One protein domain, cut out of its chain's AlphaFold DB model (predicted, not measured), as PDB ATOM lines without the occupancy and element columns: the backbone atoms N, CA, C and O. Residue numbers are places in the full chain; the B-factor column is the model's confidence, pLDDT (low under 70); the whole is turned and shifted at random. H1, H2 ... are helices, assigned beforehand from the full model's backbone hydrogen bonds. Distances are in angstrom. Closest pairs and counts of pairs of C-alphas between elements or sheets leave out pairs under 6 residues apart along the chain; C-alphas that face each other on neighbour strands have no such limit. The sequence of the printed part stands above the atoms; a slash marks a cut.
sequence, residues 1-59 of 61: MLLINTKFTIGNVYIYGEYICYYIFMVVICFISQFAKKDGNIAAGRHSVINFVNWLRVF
ATOM      1  N   MET A   1     212.737 153.110 275.151       47.84
ATOM      2  CA  MET A   1     214.089 152.656 275.553       47.84
ATOM      3  C   MET A   1     215.157 153.353 274.697       47.84
ATOM      4  O   MET A   1     215.830 152.710 273.913       47.84
ATOM      5  N   LEU A   2     215.274 154.684 274.812       52.78
ATOM      6  CA  LEU A   2     216.218 155.521 274.035       52.78
ATOM      7  C   LEU A   2     217.026 156.492 274.922       52.78
ATOM      8  O   LEU A   2     218.132 156.872 274.562       52.78
ATOM      9  N   LEU A   3     216.513 156.821 276.115       52.28
ATOM     10  CA  LEU A   3     217.129 157.752 277.075       52.28
ATOM     11  C   LEU A   3     218.309 157.158 277.867       52.28
ATOM     12  O   LEU A   3     219.177 157.893 278.329       52.28
ATOM     13  N   ILE A   4     218.352 155.830 278.032       52.94
ATOM     14  CA  ILE A   4     219.443 155.137 278.745       52.94
ATOM     15  C   ILE A   4     220.730 155.183 277.911       52.94
ATOM     16  O   ILE A   4     221.814 155.390 278.450       52.94
ATOM     17  N   ASN A   5     220.600 155.063 276.586       54.34
ATOM     18  CA  ASN A   5     221.748 155.030 275.689       54.34
ATOM     19  C   ASN A   5     222.403 156.415 275.558       54.34
ATOM     20  O   ASN A   5     223.619 156.514 275.522       54.34
ATOM     21  N   THR A   6     221.623 157.504 275.602       57.56
ATOM     22  CA  THR A   6     222.144 158.877 275.458       57.56
ATOM     23  C   THR A   6     223.081 159.276 276.599       57.56
ATOM     24  O   THR A   6     224.125 159.870 276.348       57.56
ATOM     25  N   LYS A   7     222.758 158.917 277.852       58.22
ATOM     26  CA  LYS A   7     223.640 159.180 279.006       58.22
ATOM     27  C   LYS A   7     224.942 158.381 278.924       58.22
ATOM     28  O   LYS A   7     225.996 158.915 279.255       58.22
ATOM     29  N   PHE A   8     224.872 157.137 278.448       59.53
ATOM     30  CA  PHE A   8     226.048 156.290 278.247       59.53
ATOM     31  C   PHE A   8     226.932 156.812 277.104       59.53
ATOM     32  O   PHE A   8     228.144 156.899 277.258       59.53
ATOM     33  N   THR A   9     226.337 157.262 275.993       63.09
ATOM     34  CA  THR A   9     227.065 157.881 274.874       63.09
ATOM     35  C   THR A   9     227.746 159.191 275.279       63.09
ATOM     36  O   THR A   9     228.916 159.376 274.966       63.09
ATOM     37  N   ILE A  10     227.063 160.078 276.015       67.06
ATOM     38  CA  ILE A  10     227.651 161.341 276.500       67.06
ATOM     39  C   ILE A  10     228.777 161.066 277.506       67.06
ATOM     40  O   ILE A  10     229.840 161.672 277.406       67.06
ATOM     41  N   GLY A  11     228.579 160.120 278.432       69.69
ATOM     42  CA  GLY A  11     229.613 159.710 279.384       69.69
ATOM     43  C   GLY A  11     230.851 159.134 278.693       69.69
ATOM     44  O   GLY A  11     231.969 159.488 279.045       69.69
ATOM     45  N   ASN A  12     230.665 158.318 277.654       69.69
ATOM     46  CA  ASN A  12     231.775 157.743 276.898       69.69
ATOM     47  C   ASN A  12     232.549 158.803 276.093       69.69
ATOM     48  O   ASN A  12     233.773 158.755 276.034       69.69
ATOM     49  N   VAL A  13     231.856 159.794 275.517       75.94
ATOM     50  CA  VAL A  13     232.495 160.943 274.846       75.94
ATOM     51  C   VAL A  13     233.277 161.800 275.841       75.94
ATOM     52  O   VAL A  13     234.384 162.230 275.527       75.94
ATOM     53  N   TYR A  14     232.739 162.017 277.044       75.06
ATOM     54  CA  TYR A  14     233.427 162.760 278.097       75.06
ATOM     55  C   TYR A  14     234.707 162.041 278.549       75.06
ATOM     56  O   TYR A  14     235.773 162.645 278.534       75.06
ATOM     57  N   ILE A  15     234.630 160.733 278.825       75.44
ATOM     58  CA  ILE A  15     235.794 159.904 279.184       75.44
ATOM     59  C   ILE A  15     236.834 159.903 278.059       75.44
ATOM     60  O   ILE A  15     238.029 160.024 278.316       75.44
ATOM     61  N   TYR A  16     236.397 159.794 276.802       74.81
ATOM     62  CA  TYR A  16     237.293 159.848 275.649       74.81
ATOM     63  C   TYR A  16     237.983 161.214 275.528       74.81
ATOM     64  O   TYR A  16     239.184 161.281 275.268       74.81
ATOM     65  N   GLY A  17     237.249 162.299 275.784       75.75
ATOM     66  CA  GLY A  17     237.794 163.651 275.859       75.75
ATOM     67  C   GLY A  17     238.819 163.808 276.983       75.75
ATOM     68  O   GLY A  17     239.912 164.309 276.735       75.75
ATOM     69  N   GLU A  18     238.514 163.336 278.193       76.81
ATOM     70  CA  GLU A  18     239.446 163.355 279.329       76.81
ATOM     71  C   GLU A  18     240.711 162.542 279.043       76.81
ATOM     72  O   GLU A  18     241.819 163.009 279.310       76.81
ATOM     73  N   TYR A  19     240.561 161.360 278.444       78.12
ATOM     74  CA  TYR A  19     241.681 160.508 278.065       78.12
ATOM     75  C   TYR A  19     242.565 161.195 277.021       78.12
ATOM     76  O   TYR A  19     243.770 161.319 277.223       78.12
ATOM     77  N   ILE A  20     241.985 161.737 275.945       81.50
ATOM     78  CA  ILE A  20     242.736 162.506 274.942       81.50
ATOM     79  C   ILE A  20     243.449 163.700 275.585       81.50
ATOM     80  O   ILE A  20     244.638 163.901 275.338       81.50
ATOM     81  N   CYS A  21     242.765 164.468 276.433       80.19
ATOM     82  CA  CYS A  21     243.356 165.606 277.135       80.19
ATOM     83  C   CYS A  21     244.542 165.185 278.012       80.19
ATOM     84  O   CYS A  21     245.577 165.849 277.990       80.19
ATOM     85  N   TYR A  22     244.428 164.068 278.734       83.00
ATOM     86  CA  TYR A  22     245.517 163.522 279.542       83.00
ATOM     87  C   TYR A  22     246.729 163.136 278.688       83.00
ATOM     88  O   TYR A  22     247.861 163.493 279.019       83.00
ATOM     89  N   TYR A  23     246.504 162.464 277.556       81.38
ATOM     90  CA  TYR A  23     247.575 162.107 276.626       81.38
ATOM     91  C   TYR A  23     248.259 163.341 276.040       81.38
ATOM     92  O   TYR A  23     249.487 163.411 276.041       81.38
ATOM     93  N   ILE A  24     247.489 164.336 275.593       85.88
ATOM     94  CA  ILE A  24     248.037 165.598 275.079       85.88
ATOM     95  C   ILE A  24     248.870 166.287 276.163       85.88
ATOM     96  O   ILE A  24     249.984 166.730 275.890       85.88
ATOM     97  N   PHE A  25     248.376 166.336 277.400       83.50
ATOM     98  CA  PHE A  25     249.090 166.949 278.516       83.50
ATOM     99  C   PHE A  25     250.422 166.246 278.810       83.50
ATOM    100  O   PHE A  25     251.456 166.905 278.930       83.50
ATOM    101  N   MET A  26     250.425 164.910 278.844       88.25
ATOM    102  CA  MET A  26     251.645 164.116 279.017       88.25
ATOM    103  C   MET A  26     252.657 164.361 277.899       88.25
ATOM    104  O   MET A  26     253.839 164.588 278.160       88.25
ATOM    105  N   VAL A  27     252.190 164.383 276.653       86.75
ATOM    106  CA  VAL A  27     253.025 164.647 275.479       86.75
ATOM    107  C   VAL A  27     253.658 166.041 275.555       86.75
ATOM    108  O   VAL A  27     254.863 166.184 275.335       86.75
ATOM    109  N   VAL A  28     252.889 167.063 275.940       86.50
ATOM    110  CA  VAL A  28     253.394 168.433 276.128       86.50
ATOM    111  C   VAL A  28     254.484 168.486 277.205       86.50
ATOM    112  O   VAL A  28     255.540 169.076 276.969       86.50
ATOM    113  N   ILE A  29     254.289 167.826 278.355       87.81
ATOM    114  CA  ILE A  29     255.302 167.765 279.425       87.81
ATOM    115  C   ILE A  29     256.589 167.093 278.937       87.81
ATOM    116  O   ILE A  29     257.687 167.579 279.226       87.81
ATOM    117  N   CYS A  30     256.479 165.994 278.187       87.31
ATOM    118  CA  CYS A  30     257.637 165.311 277.619       87.31
ATOM    119  C   CYS A  30     258.429 166.230 276.681       87.31
ATOM    120  O   CYS A  30     259.652 166.310 276.806       87.31
ATOM    121  N   PHE A  31     257.758 166.964 275.788       85.69
ATOM    122  CA  PHE A  31     258.431 167.900 274.883       85.69
ATOM    123  C   PHE A  31     259.132 169.035 275.623       85.69
ATOM    124  O   PHE A  31     260.288 169.332 275.327       85.69
ATOM    125  N   ILE A  32     258.473 169.633 276.616       84.75
ATOM    126  CA  ILE A  32     259.062 170.698 277.437       84.75
ATOM    127  C   ILE A  32     260.298 170.176 278.180       84.75
ATOM    128  O   ILE A  32     261.325 170.851 278.222       84.75
ATOM    129  N   SER A  33     260.231 168.952 278.708       83.62
ATOM    130  CA  SER A  33     261.342 168.317 279.426       83.62
ATOM    131  C   SER A  33     262.538 168.020 278.511       83.62
ATOM    132  O   SER A  33     263.682 168.266 278.889       83.62
ATOM    133  N   GLN A  34     262.293 167.520 277.294       82.88
ATOM    134  CA  GLN A  34     263.344 167.266 276.298       82.88
ATOM    135  C   GLN A  34     263.985 168.563 275.794       82.88
ATOM    136  O   GLN A  34     265.206 168.632 275.655       82.88
ATOM    137  N   PHE A  35     263.181 169.605 275.584       82.44
ATOM    138  CA  PHE A  35     263.682 170.927 275.236       82.44
ATOM    139  C   PHE A  35     264.550 171.511 276.355       82.44
ATOM    140  O   PHE A  35     265.685 171.903 276.104       82.44
ATOM    141  N   ALA A  36     264.076 171.480 277.604       79.31
ATOM    142  CA  ALA A  36     264.839 171.962 278.755       79.31
ATOM    143  C   ALA A  36     266.152 171.182 278.965       79.31
ATOM    144  O   ALA A  36     267.164 171.752 279.368       79.31
ATOM    145  N   LYS A  37     266.174 169.880 278.649       80.44
ATOM    146  CA  LYS A  37     267.400 169.069 278.672       80.44
ATOM    147  C   LYS A  37     268.421 169.511 277.616       80.44
ATOM    148  O   LYS A  37     269.618 169.416 277.873       80.44
ATOM    149  N   LYS A  38     267.969 169.948 276.435       77.50
ATOM    150  CA  LYS A  38     268.841 170.370 275.328       77.50
ATOM    151  C   LYS A  38     269.320 171.816 275.476       77.50
ATOM    152  O   LYS A  38     270.509 172.073 275.324       77.50
ATOM    153  N   ASP A  39     268.400 172.736 275.738       71.88
ATOM    154  CA  ASP A  39     268.631 174.185 275.688       71.88
ATOM    155  C   ASP A  39     268.841 174.811 277.085       71.88
ATOM    156  O   ASP A  39     269.152 175.996 277.201       71.88
ATOM    157  N   GLY A  40     268.726 174.020 278.158       69.62
ATOM    158  CA  GLY A  40     268.843 174.487 279.538       69.62
ATOM    159  C   GLY A  40     267.536 175.077 280.079       69.62
ATOM    160  O   GLY A  40     266.443 174.763 279.608       69.62
ATOM    161  N   ASN A  41     267.620 175.918 281.116       66.88
ATOM    162  CA  ASN A  41     266.421 176.481 281.737       66.88
ATOM    163  C   ASN A  41     265.647 177.362 280.744       66.88
ATOM    164  O   ASN A  41     266.215 178.273 280.137       66.88
ATOM    165  N   ILE A  42     264.338 177.131 280.618       66.38
ATOM    166  CA  ILE A  42     263.463 177.948 279.776       66.38
ATOM    167  C   ILE A  42     263.318 179.314 280.452       66.38
ATOM    168  O   ILE A  42     262.498 179.502 281.349       66.38
ATOM    169  N   ALA A  43     264.135 180.281 280.036       67.31
ATOM    170  CA  ALA A  43     263.979 181.654 280.491       67.31
ATOM    171  C   ALA A  43     262.608 182.184 280.044       67.31
ATOM    172  O   ALA A  43     262.204 182.003 278.892       67.31
ATOM    173  N   ALA A  44     261.883 182.849 280.944       64.19
ATOM    174  CA  ALA A  44     260.611 183.483 280.623       64.19
ATOM    175  C   ALA A  44     260.859 184.708 279.723       64.19
ATOM    176  O   ALA A  44     261.029 185.828 280.192       64.19
ATOM    177  N   GLY A  45     260.928 184.493 278.410       71.00
ATOM    178  CA  GLY A  45     261.132 185.541 277.417       71.00
ATOM    179  C   GLY A  45     260.506 185.152 276.084       71.00
ATOM    180  O   GLY A  45     260.427 183.976 275.752       71.00
ATOM    181  N   ARG A  46     260.074 186.128 275.273       61.56
ATOM    182  CA  ARG A  46     259.449 185.855 273.958       61.56
ATOM    183  C   ARG A  46     260.299 184.953 273.053       61.56
ATOM    184  O   ARG A  46     259.752 184.196 272.261       61.56
ATOM    185  N   HIS A  47     261.621 185.010 273.199       73.94
ATOM    186  CA  HIS A  47     262.557 184.201 272.422       73.94
ATOM    187  C   HIS A  47     262.545 182.714 272.811       73.94
ATOM    188  O   HIS A  47     262.805 181.876 271.953       73.94
ATOM    189  N   SER A  48     262.203 182.357 274.054       71.19
ATOM    190  CA  SER A  48     262.190 180.951 274.476       71.19
ATOM    191  C   SER A  48     261.020 180.175 273.872       71.19
ATOM    192  O   SER A  48     261.200 179.035 273.457       71.19
ATOM    193  N   VAL A  49     259.858 180.817 273.712       74.31
ATOM    194  CA  VAL A  49     258.700 180.226 273.019       74.31
ATOM    195  C   VAL A  49     259.000 180.015 271.533       74.31
ATOM    196  O   VAL A  49     258.710 178.950 270.997       74.31
ATOM    197  N   ILE A  50     259.627 180.995 270.870       82.25
ATOM    198  CA  ILE A  50     260.018 180.881 269.453       82.25
ATOM    199  C   ILE A  50     261.027 179.740 269.268       82.25
ATOM    200  O   ILE A  50     260.857 178.915 268.368       82.25
ATOM    201  N   ASN A  51     262.032 179.643 270.143       80.75
ATOM    202  CA  ASN A  51     263.010 178.556 270.106       80.75
ATOM    203  C   ASN A  51     262.371 177.191 270.381       80.75
ATOM    204  O   ASN A  51     262.695 176.238 269.679       80.75
ATOM    205  N   PHE A  52     261.438 177.097 271.333       81.62
ATOM    206  CA  PHE A  52     260.703 175.863 271.614       81.62
ATOM    207  C   PHE A  52     259.900 175.391 270.398       81.62
ATOM    208  O   PHE A  52     260.005 174.233 270.007       81.62
ATOM    209  N   VAL A  53     259.150 176.289 269.750       82.19
ATOM    210  CA  VAL A  53     258.366 175.959 268.547       82.19
ATOM    211  C   VAL A  53     259.276 175.550 267.388       82.19
ATOM    212  O   VAL A  53     258.988 174.578 266.689       82.19
ATOM    213  N   ASN A  54     260.394 176.252 267.192       84.31
ATOM    214  CA  ASN A  54     261.349 175.909 266.142       84.31
ATOM    215  C   ASN A  54     262.038 174.561 266.414       84.31
ATOM    216  O   ASN A  54     262.217 173.760 265.499       84.31
ATOM    217  N   TRP A  55     262.371 174.274 267.676       85.69
ATOM    218  CA  TRP A  55     262.891 172.976 268.098       85.69
ATOM    219  C   TRP A  55     261.874 171.856 267.867       85.69
ATOM    220  O   TRP A  55     262.224 170.836 267.280       85.69
ATOM    221  N   LEU A  56     260.613 172.068 268.252       84.06
ATOM    222  CA  LEU A  56     259.529 171.105 268.064       84.06
ATOM    223  C   LEU A  56     259.321 170.780 266.578       84.06
ATOM    224  O   LEU A  56     259.147 169.620 266.219       84.06
ATOM    225  N   ARG A  57     259.402 171.793 265.703       83.94
ATOM    226  CA  ARG A  57     259.330 171.616 264.245       83.94
ATOM    227  C   ARG A  57     260.426 170.687 263.721       83.94
ATOM    228  O   ARG A  57     260.138 169.859 262.871       83.94
ATOM    229  N   VAL A  58     261.660 170.837 264.201       82.31
ATOM    230  CA  VAL A  58     262.791 169.978 263.802       82.31
ATOM    231  C   VAL A  58     262.694 168.590 264.433       82.31
ATOM    232  O   VAL A  58     263.124 167.623 263.831       82.31
ATOM    233  N   PHE A  59     262.148 168.478 265.643       78.50
ATOM    234  CA  PHE A  59     262.019 167.197 266.338       78.50
ATOM    235  C   PHE A  59     260.944 166.282 265.723       78.50
ATOM    236  O   PHE A  59     261.045 165.065 265.830       78.50
TER     237      PHE A  59
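AT A GLANCE: This is residues 1 to 59 of the 61 residues of an uncharacterized protein of Salmonella enterica (UniProt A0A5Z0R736). One long helix, H1, makes nearly the whole length of a rod, and a short second helix, H2, crosses it near its last residues. Residues 1 to 30 stick out free, and the chain folds back through residues 40 to 45 into H2. The printed part has 59 residues with two named helices, H1 then H2, and no named strand; its class is all helix. It is extended, with a radius of gyration of the C-alphas of 18.7 A and spans of 58 by 20 by 19 A.

HOW THE PARTS SIT: H1, residues 3 to 39, stands free over residues 3 to 30. H2, residues 46 to 59, touches H1 with residues 52 to 56 alone, and H1 touches it with residues 31 to 35 alone. The closest C-alphas, of Phe 35 and Phe 52, are 6.8 A apart. Their lines are about perpendicular, at 78 degrees. Every O i to N i+4 pair is within hydrogen-bond range in H2, and 31 of 33 in H1.

IN THESE COORDINATES: H1 begins at C-alpha 3 (217.129, 157.752, 277.075) and measures 54.1 A from first to last C-alpha. H2 measures 20.3 A and ends at C-alpha 59 (262.019, 167.197, 266.338).

THE WHOLE: The C-alphas farthest apart, of Met 1 and Gly 40, are 59.1 A apart. The printed part has no cut, and the link from H1 to H2 is short. Mean pLDDT of the printed part is 74.7; residues 1 to 12, 40 to 44 and 46 are under 70.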